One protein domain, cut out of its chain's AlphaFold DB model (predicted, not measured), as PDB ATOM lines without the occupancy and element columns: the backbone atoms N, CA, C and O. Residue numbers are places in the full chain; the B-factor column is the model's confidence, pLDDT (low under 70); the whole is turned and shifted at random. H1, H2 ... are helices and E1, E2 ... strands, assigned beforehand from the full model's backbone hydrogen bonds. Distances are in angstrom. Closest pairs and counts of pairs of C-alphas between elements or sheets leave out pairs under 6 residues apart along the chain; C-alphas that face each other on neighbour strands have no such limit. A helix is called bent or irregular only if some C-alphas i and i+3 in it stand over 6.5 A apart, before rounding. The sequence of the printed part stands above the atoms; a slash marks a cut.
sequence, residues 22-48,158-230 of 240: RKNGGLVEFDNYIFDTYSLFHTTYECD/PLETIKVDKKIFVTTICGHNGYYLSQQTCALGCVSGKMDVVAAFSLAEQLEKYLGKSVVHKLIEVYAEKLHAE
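Overview. This is residues 22 to 48 and 158 to 230 of the 240 residues of an uncharacterized protein of Candidatus Goldbacteria bacterium HGW-Goldbacteria-1 (UniProt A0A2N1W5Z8). A twisted sheet of four strands has a helical hairpin, H2 and H3, packed on one face, with H3 crossing E1 and E2 at a slant. The short helix H1 sits near the middle of the domain, at the end of E2 and beside the sheet, and residues 173 to 197 make a long loop from the end of E4 to H2. Find 100 printed residues with three named helices and four named strands, in the order E1, E2, H1, E3, E4, H2, H3; the sheet runs E1, E2, E4, E3 and is mixed. The class is mixed, helices and strands; the whole is compact, with a radius of gyration of the C-alphas of 13.1 A, and rounded, spanning 33 by 31 by 29 A.

Along the chain. Find C-alpha 27 at (64.282, -0.185, 90.730), where E1, residues 27 to 30, begins. E2 is residues 33 to 36. E4, residues 167 to 172, runs 16.6 A, and E3, residues 159 to 164, runs 15.7 A from C-alpha 159 at (60.855, -14.345, 96.611). H1 is residues 37 to 42. H2, residues 198 to 211, runs 19.3 A and is only just irregular: C-alphas 202 and 205 are 6.8 A apart. H3, residues 213 to 230, runs 26.0 A to C-alpha 230 at (72.311, 0.993, 78.598).

Arrangement. Start at inner strands E2 and E4, parallel at 27 degrees, with N 34 and O 168 at 2.8 A. The hairpin E1 and E2 is antiparallel at 161 degrees, with N 35 and O 28 at 2.8 A; the hairpin E3 and E4 is antiparallel at 153 degrees, with N 162 and O 169 at 2.8 A. The sheet is only just strongly twisted, its C-alphas lying up to 4.1 A off its best plane. H2 and H3 on one face make two layers, helices on one face of a sheet. H3, at a height of 8.7 A over the sheet, lies over E1 and, only just, over E2, slantwise to the strands at 44 degrees to E1 on the local plane; the closest C-alphas of E1 and H3, those of Val 28 and Leu 219, are 7.1 A apart. H2 and H3, a helical hairpin, touch with residues 204 to 208 of H2 and 215 to 216 of H3 alone, closest at the C-alphas of Glu 208 and Val 216, 6.0 A. They run opposite ways at a steep tilt of 38 degrees, only just past shallow. H1 is on the sheet, only just at the sheet's level with a height of 3.9 A, and touches residues 198 to 200 of H2, the C-alphas of Phe 41 and Ala 200 being closest at 5.2 A. In H1 and H3 every O i to N i+4 pair is within hydrogen-bond range; in H2, 8 of 10 are.

Size, cuts and confidence. The two C-alphas farthest apart, those of Cys 186 and Ala 229, are 36.9 A apart. Residues 49 to 157 are not printed, and C-alphas 48 and 158 are 12.0 A apart across the cut. The link from E4 to H2, 25 residues, is long. The mean pLDDT of the printed part is 76.2; residues 44, 46 and 190 to 205 are under 70.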
ATOM      1  N   ARG A  22      67.270   2.920  93.931       90.25
ATOM      2  CA  ARG A  22      66.708   4.028  93.148       90.25
ATOM      3  C   ARG A  22      67.803   4.870  92.501       90.25
ATOM      4  O   ARG A  22      67.750   5.106  91.299       90.25
ATOM      5  N   LYS A  23      68.811   5.281  93.277       88.50
ATOM      6  CA  LYS A  23      69.943   6.086  92.785       88.50
ATOM      7  C   LYS A  23      70.725   5.371  91.679       88.50
ATOM      8  O   LYS A  23      71.179   6.014  90.741       88.50
ATOM      9  N   ASN A  24      70.848   4.051  91.778       85.56
ATOM     10  CA  ASN A  24      71.587   3.231  90.820       85.56
ATOM     11  C   ASN A  24      70.708   2.714  89.663       85.56
ATOM     12  O   ASN A  24      71.142   1.862  88.890       85.56
ATOM     13  N   GLY A  25      69.452   3.167  89.568       83.19
ATOM     14  CA  GLY A  25      68.483   2.697  88.577       83.19
ATOM     15  C   GLY A  25      68.036   1.242  88.766       83.19
ATOM     16  O   GLY A  25      67.375   0.698  87.893       83.19
ATOM     17  N   GLY A  26      68.376   0.578  89.870       83.75
ATOM     18  CA  GLY A  26      68.042  -0.821  90.162       83.75
ATOM     19  C   GLY A  26      66.577  -1.080  90.532       83.75
ATOM     20  O   GLY A  26      66.239  -2.211  90.882       83.75
ATOM     21  N   LEU A  27      65.711  -0.064  90.458       88.62
ATOM     22  CA  LEU A  27      64.282  -0.185  90.730       88.62
ATOM     23  C   LEU A  27      63.434  -0.030  89.476       88.62
ATOM     24  O   LEU A  27      63.702   0.828  88.639       88.62
ATOM     25  N   VAL A  28      62.344  -0.789  89.436       86.25
ATOM     26  CA  VAL A  28      61.188  -0.507  88.581       86.25
ATOM     27  C   VAL A  28      59.989  -0.277  89.488       86.25
ATOM     28  O   VAL A  28      59.709  -1.086  90.368       86.25
ATOM     29  N   GLU A  29      59.291   0.838  89.300       88.31
ATOM     30  CA  GLU A  29      58.060   1.144  90.028       88.31
ATOM     31  C   GLU A  29      56.888   1.157  89.048       88.31
ATOM     32  O   GLU A  29      56.927   1.854  88.038       88.31
ATOM     33  N   PHE A  30      55.841   0.394  89.354       83.50
ATOM     34  CA  PHE A  30      54.600   0.374  88.584       83.50
ATOM     35  C   PHE A  30      53.434   0.068  89.523       83.50
ATOM     36  O   PHE A  30      53.528  -0.841  90.350       83.50
ATOM     37  N   ASP A  31      52.355   0.843  89.399       85.50
ATOM     38  CA  ASP A  31      51.189   0.776  90.282       85.50
ATOM     39  C   ASP A  31      51.605   0.856  91.772       85.50
ATOM     40  O   ASP A  31      52.361   1.750  92.184       85.50
ATOM     41  N   ASN A  32      51.164  -0.095  92.591       89.38
ATOM     42  CA  ASN A  32      51.504  -0.209  93.999       89.38
ATOM     43  C   ASN A  32      52.775  -1.039  94.264       89.38
ATOM     44  O   ASN A  32      53.045  -1.331  95.429       89.38
ATOM     45  N   TYR A  33      53.569  -1.396  93.249       89.69
ATOM     46  CA  TYR A  33      54.768  -2.229  93.395       89.69
ATOM     47  C   TYR A  33      56.083  -1.459  93.190       89.69
ATOM     48  O   TYR A  33      56.177  -0.517  92.400       89.69
ATOM     49  N   ILE A  34      57.117  -1.896  93.911       92.81
ATOM     50  CA  ILE A  34      58.517  -1.483  93.764       92.81
ATOM     51  C   ILE A  34      59.345  -2.759  93.584       92.81
ATOM     52  O   ILE A  34      59.434  -3.566  94.506       92.81
ATOM     53  N   PHE A  35      59.968  -2.942  92.427       89.56
ATOM     54  CA  PHE A  35      60.727  -4.142  92.081       89.56
ATOM     55  C   PHE A  35      62.228  -3.908  92.202       89.56
ATOM     56  O   PHE A  35      62.773  -3.021  91.545       89.56
ATOM     57  N   ASP A  36      62.908  -4.744  92.983       90.12
ATOM     58  CA  ASP A  36      64.366  -4.869  92.970       90.12
ATOM     59  C   ASP A  36      64.799  -5.672  91.741       90.12
ATOM     60  O   ASP A  36      64.955  -6.894  91.786       90.12
ATOM     61  N   THR A  37      64.952  -4.976  90.615       82.44
ATOM     62  CA  THR A  37      65.325  -5.614  89.344       82.44
ATOM     63  C   THR A  37      66.683  -6.296  89.415       82.44
ATOM     64  O   THR A  37      66.875  -7.335  88.793       82.44
ATOM     65  N   TYR A  38      67.624  -5.767  90.199       79.31
ATOM     66  CA  TYR A  38      68.930  -6.400  90.321       79.31
ATOM     67  C   TYR A  38      68.791  -7.796  90.932       79.31
ATOM     68  O   TYR A  38      69.196  -8.784  90.322       79.31
ATOM     69  N   SER A  39      68.153  -7.896  92.097       83.25
ATOM     70  CA  SER A  39      67.986  -9.188  92.758       83.25
ATOM     71  C   SER A  39      67.098 -10.130  91.937       83.25
ATOM     72  O   SER A  39      67.477 -11.281  91.742       83.25
ATOM     73  N   LEU A  40      65.986  -9.640  91.376       80.75
ATOM     74  CA  LEU A  40      65.039 -10.460  90.605       80.75
ATOM     75  C   LEU A  40      65.636 -11.048  89.316       80.75
ATOM     76  O   LEU A  40      65.332 -12.189  88.981       80.75
ATOM     77  N   PHE A  41      66.471 -10.293  88.593       76.31
ATOM     78  CA  PHE A  41      67.001 -10.727  87.292       76.31
ATOM     79  C   PHE A  41      68.401 -11.348  87.364       76.31
ATOM     80  O   PHE A  41      68.772 -12.089  86.457       76.31
ATOM     81  N   HIS A  42      69.188 -11.068  88.410       73.31
ATOM     82  CA  HIS A  42      70.593 -11.494  88.480       73.31
ATOM     83  C   HIS A  42      70.888 -12.552  89.555       73.31
ATOM     84  O   HIS A  42      72.033 -12.993  89.654       73.31
ATOM     85  N   THR A  43      69.892 -12.974  90.343       72.19
ATOM     86  CA  THR A  43      70.074 -13.968  91.416       72.19
ATOM     87  C   THR A  43      69.655 -15.363  90.972       72.19
ATOM     88  O   THR A  43      68.473 -15.619  90.775       72.19
ATOM     89  N   THR A  44      70.584 -16.312  90.905       67.12
ATOM     90  CA  THR A  44      70.254 -17.724  90.661       67.12
ATOM     91  C   THR A  44      69.726 -18.405  91.917       67.12
ATOM     92  O   THR A  44      70.221 -18.182  93.025       67.12
ATOM     93  N   TYR A  45      68.736 -19.276  91.733       71.50
ATOM     94  CA  TYR A  45      68.138 -20.044  92.812       71.50
ATOM     95  C   TYR A  45      67.976 -21.511  92.423       71.50
ATOM     96  O   TYR A  45      67.364 -21.834  91.405       71.50
ATOM     97  N   GLU A  46      68.482 -22.384  93.285       66.81
ATOM     98  CA  GLU A  46      68.209 -23.814  93.264       66.81
ATOM     99  C   GLU A  46      67.883 -24.245  94.694       66.81
ATOM    100  O   GLU A  46      68.674 -24.027  95.614       66.81
ATOM    101  N   CYS A  47      66.718 -24.861  94.902       73.31
ATOM    102  CA  CYS A  47      66.350 -25.378  96.216       73.31
ATOM    103  C   CYS A  47      67.193 -26.613  96.563       73.31
ATOM    104  O   CYS A  47      66.780 -27.743  96.318       73.31
ATOM    105  N   ASP A  48      68.358 -26.394  97.162       78.44
ATOM    106  CA  ASP A  48      69.199 -27.456  97.703       78.44
ATOM    107  C   ASP A  48      69.574 -27.135  99.148       78.44
ATOM    108  O   ASP A  48      70.468 -26.331  99.436       78.44
ATOM    109  N   PRO A 158      63.048 -18.024  96.886       79.44
ATOM    110  CA  PRO A 158      63.510 -16.931  97.748       79.44
ATOM    111  C   PRO A 158      62.791 -15.583  97.539       79.44
ATOM    112  O   PRO A 158      63.253 -14.575  98.061       79.44
ATOM    113  N   LEU A 159      61.698 -15.528  96.779       82.38
ATOM    114  CA  LEU A 159      60.855 -14.345  96.611       82.38
ATOM    115  C   LEU A 159      60.331 -13.838  97.957       82.38
ATOM    116  O   LEU A 159      59.790 -14.587  98.774       82.38
ATOM    117  N   GLU A 160      60.418 -12.529  98.131       83.38
ATOM    118  CA  GLU A 160      59.892 -11.824  99.280       83.38
ATOM    119  C   GLU A 160      59.113 -10.590  98.841       83.38
ATOM    120  O   GLU A 160      59.564  -9.791  98.016       83.38
ATOM    121  N   THR A 161      57.933 -10.426  99.436       85.88
ATOM    122  CA  THR A 161      57.100  -9.242  99.247       85.88
ATOM    123  C   THR A 161      56.902  -8.539 100.577       85.88
ATOM    124  O   THR A 161      56.371  -9.124 101.520       85.88
ATOM    125  N   ILE A 162      57.329  -7.280 100.664       87.56
ATOM    126  CA  ILE A 162      57.376  -6.508 101.907       87.56
ATOM    127  C   ILE A 162      56.539  -5.242 101.760       87.56
ATOM    128  O   ILE A 162      56.670  -4.510 100.779       87.56
ATOM    129  N   LYS A 163      55.711  -4.921 102.759       87.81
ATOM    130  CA  LYS A 163      54.994  -3.638 102.770       87.81
ATOM    131  C   LYS A 163      55.945  -2.485 103.104       87.81
ATOM    132  O   LYS A 163      56.508  -2.446 104.200       87.81
ATOM    133  N   VAL A 164      56.060  -1.510 102.203       88.25
ATOM    134  CA  VAL A 164      56.838  -0.278 102.395       88.25
ATOM    135  C   VAL A 164      55.945   0.924 102.118       88.25
ATOM    136  O   VAL A 164      55.565   1.199 100.982       88.25
ATOM    137  N   ASP A 165      55.599   1.648 103.182       86.81
ATOM    138  CA  ASP A 165      54.640   2.753 103.145       86.81
ATOM    139  C   ASP A 165      53.299   2.309 102.512       86.81
ATOM    140  O   ASP A 165      52.608   1.451 103.074       86.81
ATOM    141  N   LYS A 166      52.925   2.867 101.352       88.12
ATOM    142  CA  LYS A 166      51.713   2.497 100.594       88.12
ATOM    143  C   LYS A 166      51.974   1.494  99.458       88.12
ATOM    144  O   LYS A 166      51.029   1.130  98.765       88.12
ATOM    145  N   LYS A 167      53.221   1.055  99.265       91.06
ATOM    146  CA  LYS A 167      53.637   0.159  98.177       91.06
ATOM    147  C   LYS A 167      54.113  -1.204  98.696       91.06
ATOM    148  O   LYS A 167      54.354  -1.393  99.891       91.06
ATOM    149  N   ILE A 168      54.242  -2.158  97.783       90.31
ATOM    150  CA  ILE A 168      54.785  -3.496  98.007       90.31
ATOM    151  C   ILE A 168      56.156  -3.556  97.341       90.31
ATOM    152  O   ILE A 168      56.273  -3.446  96.124       90.31
ATOM    153  N   PHE A 169      57.196  -3.727  98.146       91.94
ATOM    154  CA  PHE A 169      58.536  -4.009  97.659       91.94
ATOM    155  C   PHE A 169      58.666  -5.500  97.343       91.94
ATOM    156  O   PHE A 169      58.323  -6.330  98.185       91.94
ATOM    157  N   VAL A 170      59.141  -5.831  96.147       89.38
ATOM    158  CA  VAL A 170      59.295  -7.199  95.642       89.38
ATOM    159  C   VAL A 170      60.768  -7.446  95.339       89.38
ATOM    160  O   VAL A 170      61.380  -6.703  94.567       89.38
ATOM    161  N   THR A 171      61.338  -8.489  95.936       88.56
ATOM    162  CA  THR A 171      62.743  -8.875  95.746       88.56
ATOM    163  C   THR A 171      62.932 -10.380  95.944       88.56
ATOM    164  O   THR A 171      61.994 -11.087  96.299       88.56
ATOM    165  N   THR A 172      64.148 -10.875  95.742       85.12
ATOM    166  CA  THR A 172      64.579 -12.221  96.139       85.12
ATOM    167  C   THR A 172      65.612 -12.116  97.246       85.12
ATOM    168  O   THR A 172      66.548 -11.328  97.129       85.12
ATOM    169  N   ILE A 173      65.501 -12.940  98.277       82.94
ATOM    170  CA  ILE A 173      66.445 -12.980  99.391       82.94
ATOM    171  C   ILE A 173      67.771 -13.569  98.910       82.94
ATOM    172  O   ILE A 173      67.842 -14.742  98.560       82.94
ATOM    173  N   CYS A 174      68.833 -12.767  98.922       80.62
ATOM    174  CA  CYS A 174      70.168 -13.150  98.471       80.62
ATOM    175  C   CYS A 174      71.265 -12.508  99.333       80.62
ATOM    176  O   CYS A 174      70.999 -11.716 100.243       80.62
ATOM    177  N   GLY A 175      72.529 -12.867  99.074       76.62
ATOM    178  CA  GLY A 175      73.671 -12.393  99.868       76.62
ATOM    179  C   GLY A 175      73.823 -10.867  99.904       76.62
ATOM    180  O   GLY A 175      74.407 -10.331 100.843       76.62
ATOM    181  N   HIS A 176      73.264 -10.161  98.918       77.94
ATOM    182  CA  HIS A 176      73.334  -8.703  98.821       77.94
ATOM    183  C   HIS A 176      72.291  -7.971  99.660       77.94
ATOM    184  O   HIS A 176      72.545  -6.840 100.071       77.94
ATOM    185  N   ASN A 177      71.128  -8.583  99.892       82.00
ATOM    186  CA  ASN A 177      69.988  -7.882 100.468       82.00
ATOM    187  C   ASN A 177      69.411  -8.536 101.728       82.00
ATOM    188  O   ASN A 177      68.718  -7.848 102.465       82.00
ATOM    189  N   GLY A 178      69.736  -9.797 102.038       80.00
ATOM    190  CA  GLY A 178      69.086 -10.561 103.111       80.00
ATOM    191  C   GLY A 178      69.106  -9.902 104.496       80.00
ATOM    192  O   GLY A 178      68.203 -10.119 105.292       80.00
ATOM    193  N   TYR A 179      70.085  -9.039 104.782       79.50
ATOM    194  CA  TYR A 179      70.175  -8.294 106.045       79.50
ATOM    195  C   TYR A 179      69.226  -7.085 106.148       79.50
ATOM    196  O   TYR A 179      69.107  -6.486 107.221       79.50
ATOM    197  N   TYR A 180      68.570  -6.700 105.051       83.19
ATOM    198  CA  TYR A 180      67.583  -5.616 104.988       83.19
ATOM    199  C   TYR A 180      66.137  -6.093 105.126       83.19
ATOM    200  O   TYR A 180      65.231  -5.265 105.249       83.19
ATOM    201  N   LEU A 181      65.913  -7.403 105.057       83.06
ATOM    202  CA  LEU A 181      64.599  -7.974 104.805       83.06
ATOM    203  C   LEU A 181      63.936  -8.526 106.077       83.06
ATOM    204  O   LEU A 181      64.470  -8.397 107.182       83.06
ATOM    205  N   SER A 182      62.715  -9.058 105.948       73.38
ATOM    206  CA  SER A 182      61.926  -9.557 107.087       73.38
ATOM    207  C   SER A 182      62.343 -10.949 107.547       73.38
ATOM    208  O   SER A 182      62.172 -11.304 108.711       73.38
ATOM    209  N   GLN A 183      62.931 -11.734 106.653       73.12
ATOM    210  CA  GLN A 183      63.426 -13.062 106.965       73.12
ATOM    211  C   GLN A 183      64.848 -13.180 106.428       73.12
ATOM    212  O   GLN A 183      65.131 -12.802 105.291       73.12
ATOM    213  N   GLN A 184      65.754 -13.683 107.265       73.62
ATOM    214  CA  GLN A 184      67.150 -13.883 106.907       73.62
ATOM    215  C   GLN A 184      67.582 -15.278 107.330       73.62
ATOM    216  O   GLN A 184      67.294 -15.723 108.439       73.62
ATOM    217  N   THR A 185      68.343 -15.934 106.463       74.81
ATOM    218  CA  THR A 185      69.118 -17.113 106.832       74.81
ATOM    219  C   THR A 185      70.604 -16.772 106.868       74.81
ATOM    220  O   THR A 185      71.099 -15.955 106.088       74.81
ATOM    221  N   CYS A 186      71.346 -17.398 107.780       70.50
ATOM    222  CA  CYS A 186      72.795 -17.213 107.878       70.50
ATOM    223  C   CYS A 186      73.589 -17.953 106.783       70.50
ATOM    224  O   CYS A 186      74.821 -17.886 106.763       70.50
ATOM    225  N   ALA A 187      72.923 -18.719 105.914       73.50
ATOM    226  CA  ALA A 187      73.566 -19.385 104.792       73.50
ATOM    227  C   ALA A 187      72.684 -19.311 103.541       73.50
ATOM    228  O   ALA A 187      71.631 -19.919 103.443       73.50
ATOM    229  N   LEU A 188      73.154 -18.565 102.546       73.81
ATOM    230  CA  LEU A 188      72.451 -18.366 101.277       73.81
ATOM    231  C   LEU A 188      73.083 -19.217 100.167       73.81
ATOM    232  O   LEU A 188      73.156 -18.803  99.021       73.81
ATOM    233  N   GLY A 189      73.567 -20.419 100.506       70.25
ATOM    234  CA  GLY A 189      74.239 -21.319  99.555       70.25
ATOM    235  C   GLY A 189      73.325 -21.822  98.430       70.25
ATOM    236  O   GLY A 189      73.784 -21.992  97.304       70.25
ATOM    237  N   CYS A 190      72.024 -21.978  98.706       69.00
ATOM    238  CA  CYS A 190      70.979 -22.276  97.711       69.00
ATOM    239  C   CYS A 190      70.586 -21.057  96.849       69.00
ATOM    240  O   CYS A 190      69.851 -21.186  95.873       69.00
ATOM    241  N   VAL A 191      71.097 -19.876  97.205       67.50
ATOM    242  CA  VAL A 191      70.940 -18.609  96.483       67.50
ATOM    243  C   VAL A 191      72.337 -18.034  96.198       67.50
ATOM    244  O   VAL A 191      72.682 -16.919  96.602       67.50
ATOM    245  N   SER A 192      73.201 -18.853  95.591       55.84
ATOM    246  CA  SER A 192      74.586 -18.495  95.274       55.84
ATOM    247  C   SER A 192      74.745 -18.246  93.773       55.84
ATOM    248  O   SER A 192      74.438 -19.124  92.971       55.84
ATOM    249  N   GLY A 193      75.234 -17.066  93.367       52.38
ATOM    250  CA  GLY A 193      75.713 -16.892  91.989       52.38
ATOM    251  C   GLY A 193      75.835 -15.472  91.427       52.38
ATOM    252  O   GLY A 193      75.216 -14.528  91.914       52.38
ATOM    253  N   LYS A 194      76.657 -15.374  90.365       47.19
ATOM    254  CA  LYS A 194      76.782 -14.271  89.391       47.19
ATOM    255  C   LYS A 194      76.081 -14.669  88.079       47.19
ATOM    256  O   LYS A 194      76.262 -15.793  87.631       47.19
ATOM    257  N   MET A 195      75.372 -13.689  87.502       40.00
ATOM    258  CA  MET A 195      74.734 -13.573  86.175       40.00
ATOM    259  C   MET A 195      74.559 -14.833  85.315       40.00
ATOM    260  O   MET A 195      75.489 -15.245  84.631       40.00
ATOM    261  N   ASP A 196      73.297 -15.225  85.143       45.94
ATOM    262  CA  ASP A 196      72.728 -15.265  83.793       45.94
ATOM    263  C   ASP A 196      71.219 -14.939  83.833       45.94
ATOM    264  O   ASP A 196      70.607 -14.986  84.901       45.94
ATOM    265  N   VAL A 197      70.613 -14.610  82.687       44.00
ATOM    266  CA  VAL A 197      69.196 -14.172  82.524       44.00
ATOM    267  C   VAL A 197      68.171 -15.227  83.009       44.00
ATOM    268  O   VAL A 197      66.964 -14.997  83.050       44.00
ATOM    269  N   VAL A 198      68.656 -16.402  83.405       40.06
ATOM    270  CA  VAL A 198      67.912 -17.627  83.717       40.06
ATOM    271  C   VAL A 198      67.055 -17.510  84.984       40.06
ATOM    272  O   VAL A 198      65.988 -18.120  85.056       40.06
ATOM    273  N   ALA A 199      67.454 -16.684  85.955       46.16
ATOM    274  CA  ALA A 199      66.704 -16.481  87.200       46.16
ATOM    275  C   ALA A 199      65.286 -15.934  86.981       46.16
ATOM    276  O   ALA A 199      64.338 -16.339  87.655       46.16
ATOM    277  N   ALA A 200      65.132 -15.053  85.990       47.06
ATOM    278  CA  ALA A 200      63.841 -14.479  85.649       47.06
ATOM    279  C   ALA A 200      62.875 -15.537  85.110       47.06
ATOM    280  O   ALA A 200      61.683 -15.441  85.363       47.06
ATOM    281  N   PHE A 201      63.383 -16.566  84.426       45.09
ATOM    282  CA  PHE A 201      62.567 -17.631  83.847       45.09
ATOM    283  C   PHE A 201      62.153 -18.690  84.876       45.09
ATOM    284  O   PHE A 201      61.017 -19.155  84.826       45.09
ATOM    285  N   SER A 202      63.013 -19.039  85.842       51.91
ATOM    286  CA  SER A 202      62.646 -19.991  86.907       51.91
ATOM    287  C   SER A 202      61.730 -19.376  87.972       51.91
ATOM    288  O   SER A 202      60.912 -20.082  88.564       51.91
ATOM    289  N   LEU A 203      61.822 -18.058  88.190       65.19
ATOM    290  CA  LEU A 203      60.931 -17.309  89.079       65.19
ATOM    291  C   LEU A 203      59.703 -16.733  88.367       65.19
ATOM    292  O   LEU A 203      58.765 -16.358  89.060       65.19
ATOM    293  N   ALA A 204      59.666 -16.670  87.030       64.69
ATOM    294  CA  ALA A 204      58.539 -16.103  86.278       64.69
ATOM    295  C   ALA A 204      57.211 -16.759  86.660       64.69
ATOM    296  O   ALA A 204      56.274 -16.057  87.021       64.69
ATOM    297  N   GLU A 205      57.145 -18.093  86.669       67.69
ATOM    298  CA  GLU A 205      55.922 -18.816  87.042       67.69
ATOM    299  C   GLU A 205      55.483 -18.478  88.478       67.69
ATOM    300  O   GLU A 205      54.297 -18.296  88.765       67.69
ATOM    301  N   GLN A 206      56.446 -18.329  89.394       71.06
ATOM    302  CA  GLN A 206      56.162 -17.931  90.769       71.06
ATOM    303  C   GLN A 206      55.667 -16.482  90.820       71.06
ATOM    304  O   GLN A 206      54.601 -16.218  91.370       71.06
ATOM    305  N   LEU A 207      56.375 -15.542  90.199       75.06
ATOM    306  CA  LEU A 207      55.983 -14.138  90.119       75.06
ATOM    307  C   LEU A 207      54.588 -13.981  89.503       75.06
ATOM    308  O   LEU A 207      53.776 -13.239  90.045       75.06
ATOM    309  N   GLU A 208      54.262 -14.715  88.437       77.31
ATOM    310  CA  GLU A 208      52.939 -14.674  87.805       77.31
ATOM    311  C   GLU A 208      51.859 -15.191  88.753       77.31
ATOM    312  O   GLU A 208      50.803 -14.572  88.896       77.31
ATOM    313  N   LYS A 209      52.136 -16.289  89.462       71.06
ATOM    314  CA  LYS A 209      51.222 -16.849  90.463       71.06
ATOM    315  C   LYS A 209      50.976 -15.892  91.636       71.06
ATOM    316  O   LYS A 209      49.883 -15.909  92.210       71.06
ATOM    317  N   TYR A 210      51.982 -15.104  92.015       71.00
ATOM    318  CA  TYR A 210      51.947 -14.221  93.184       71.00
ATOM    319  C   TYR A 210      51.478 -12.798  92.895       71.00
ATOM    320  O   TYR A 210      50.853 -12.190  93.761       71.00
ATOM    321  N   LEU A 211      51.798 -12.263  91.723       75.06
ATOM    322  CA  LEU A 211      51.578 -10.860  91.364       75.06
ATOM    323  C   LEU A 211      50.587 -10.705  90.207       75.06
ATOM    324  O   LEU A 211      50.005  -9.636  90.041       75.06
ATOM    325  N   GLY A 212      50.371 -11.767  89.429       77.88
ATOM    326  CA  GLY A 212      49.565 -11.756  88.215       77.88
ATOM    327  C   GLY A 212      50.395 -11.519  86.952       77.88
ATOM    328  O   GLY A 212      51.408 -10.819  86.954       77.88
ATOM    329  N   LYS A 213      49.929 -12.093  85.839       81.75
ATOM    330  CA  LYS A 213      50.616 -12.073  84.539       81.75
ATOM    331  C   LYS A 213      50.876 -10.662  84.000       81.75
ATOM    332  O   LYS A 213      51.953 -10.392  83.482       81.75
ATOM    333  N   SER A 214      49.919  -9.746  84.161       81.56
ATOM    334  CA  SER A 214      50.049  -8.353  83.703       81.56
ATOM    335  C   SER A 214      51.213  -7.622  84.377       81.56
ATOM    336  O   SER A 214      51.980  -6.934  83.707       81.56
ATOM    337  N   VAL A 215      51.376  -7.813  85.688       81.38
ATOM    338  CA  VAL A 215      52.443  -7.192  86.481       81.38
ATOM    339  C   VAL A 215      53.810  -7.716  86.046       81.38
ATOM    340  O   VAL A 215      54.734  -6.932  85.832       81.38
ATOM    341  N   VAL A 216      53.933  -9.033  85.855       80.12
ATOM    342  CA  VAL A 216      55.191  -9.662  85.424       80.12
ATOM    343  C   VAL A 216      55.569  -9.257  84.004       80.12
ATOM    344  O   VAL A 216      56.714  -8.881  83.765       80.12
ATOM    345  N   HIS A 217      54.615  -9.259  83.070       81.75
ATOM    346  CA  HIS A 217      54.854  -8.787  81.707       81.75
ATOM    347  C   HIS A 217      55.367  -7.345  81.691       81.75
ATOM    348  O   HIS A 217      56.350  -7.059  81.009       81.75
ATOM    349  N   LYS A 218      54.757  -6.450  82.483       79.56
ATOM    350  CA  LYS A 218      55.195  -5.052  82.535       79.56
ATOM    351  C   LYS A 218      56.593  -4.907  83.139       79.56
ATOM    352  O   LYS A 218      57.389  -4.114  82.643       79.56
ATOM    353  N   LEU A 219      56.917  -5.691  84.169       81.94
ATOM    354  CA  LEU A 219      58.263  -5.741  84.742       81.94
ATOM    355  C   LEU A 219      59.312  -6.143  83.689       81.94
ATOM    356  O   LEU A 219      60.360  -5.506  83.603       81.94
ATOM    357  N   ILE A 220      59.022  -7.171  82.885       80.06
ATOM    358  CA  ILE A 220      59.911  -7.644  81.813       80.06
ATOM    359  C   ILE A 220      60.074  -6.577  80.724       80.06
ATOM    360  O   ILE A 220      61.201  -6.303  80.315       80.06
ATOM    361  N   GLU A 221      58.977  -5.955  80.285       80.25
ATOM    362  CA  GLU A 221      58.975  -4.890  79.271       80.25
ATOM    363  C   GLU A 221      59.878  -3.719  79.691       80.25
ATOM    364  O   GLU A 221      60.830  -3.380  78.986       80.25
ATOM    365  N   VAL A 222      59.654  -3.169  80.889       74.94
ATOM    366  CA  VAL A 222      60.428  -2.030  81.411       74.94
ATOM    367  C   VAL A 222      61.903  -2.401  81.602       74.94
ATOM    368  O   VAL A 222      62.801  -1.600  81.327       74.94
ATOM    369  N   TYR A 223      62.190  -3.625  82.053       74.56
ATOM    370  CA  TYR A 223      63.569  -4.088  82.199       74.56
ATOM    371  C   TYR A 223      64.279  -4.238  80.843       74.56
ATOM    372  O   TYR A 223      65.440  -3.839  80.707       74.56
ATOM    373  N   ALA A 224      63.590  -4.748  79.817       77.62
ATOM    374  CA  ALA A 224      64.133  -4.859  78.465       77.62
ATOM    375  C   ALA A 224      64.463  -3.480  77.870       77.62
ATOM    376  O   ALA A 224      65.571  -3.281  77.363       77.62
ATOM    377  N   GLU A 225      63.553  -2.508  77.990       78.75
ATOM    378  CA  GLU A 225      63.780  -1.118  77.565       78.75
ATOM    379  C   GLU A 225      65.034  -0.524  78.215       78.75
ATOM    380  O   GLU A 225      65.883   0.071  77.539       78.75
ATOM    381  N   LYS A 226      65.204  -0.761  79.519       74.00
ATOM    382  CA  LYS A 226      66.367  -0.301  80.274       74.00
ATOM    383  C   LYS A 226      67.675  -0.915  79.761       74.00
ATOM    384  O   LYS A 226      68.640  -0.187  79.519       74.00
ATOM    385  N   LEU A 227      67.713  -2.227  79.515       74.69
ATOM    386  CA  LEU A 227      68.889  -2.893  78.936       74.69
ATOM    387  C   LEU A 227      69.233  -2.361  77.537       74.69
ATOM    388  O   LEU A 227      70.413  -2.230  77.188       74.69
ATOM    389  N   HIS A 228      68.221  -2.051  76.724       79.94
ATOM    390  CA  HIS A 228      68.423  -1.444  75.410       79.94
ATOM    391  C   HIS A 228      69.037  -0.041  75.509       79.94
ATOM    392  O   HIS A 228      69.965   0.262  74.752       79.94
ATOM    393  N   ALA A 229      68.575   0.788  76.449       78.06
ATOM    394  CA  ALA A 229      69.134   2.116  76.701       78.06
ATOM    395  C   ALA A 229      70.608   2.048  77.147       78.06
ATOM    396  O   ALA A 229      71.467   2.701  76.550       78.06
ATOM    397  N   GLU A 230      70.936   1.175  78.106       79.88
ATOM    398  CA  GLU A 230      72.311   0.993  78.598       79.88
ATOM    399  C   GLU A 230      73.275   0.508  77.499       79.88
ATOM    400  O   GLU A 230      74.431   0.941  77.421       79.88
TER     401      GLU A 230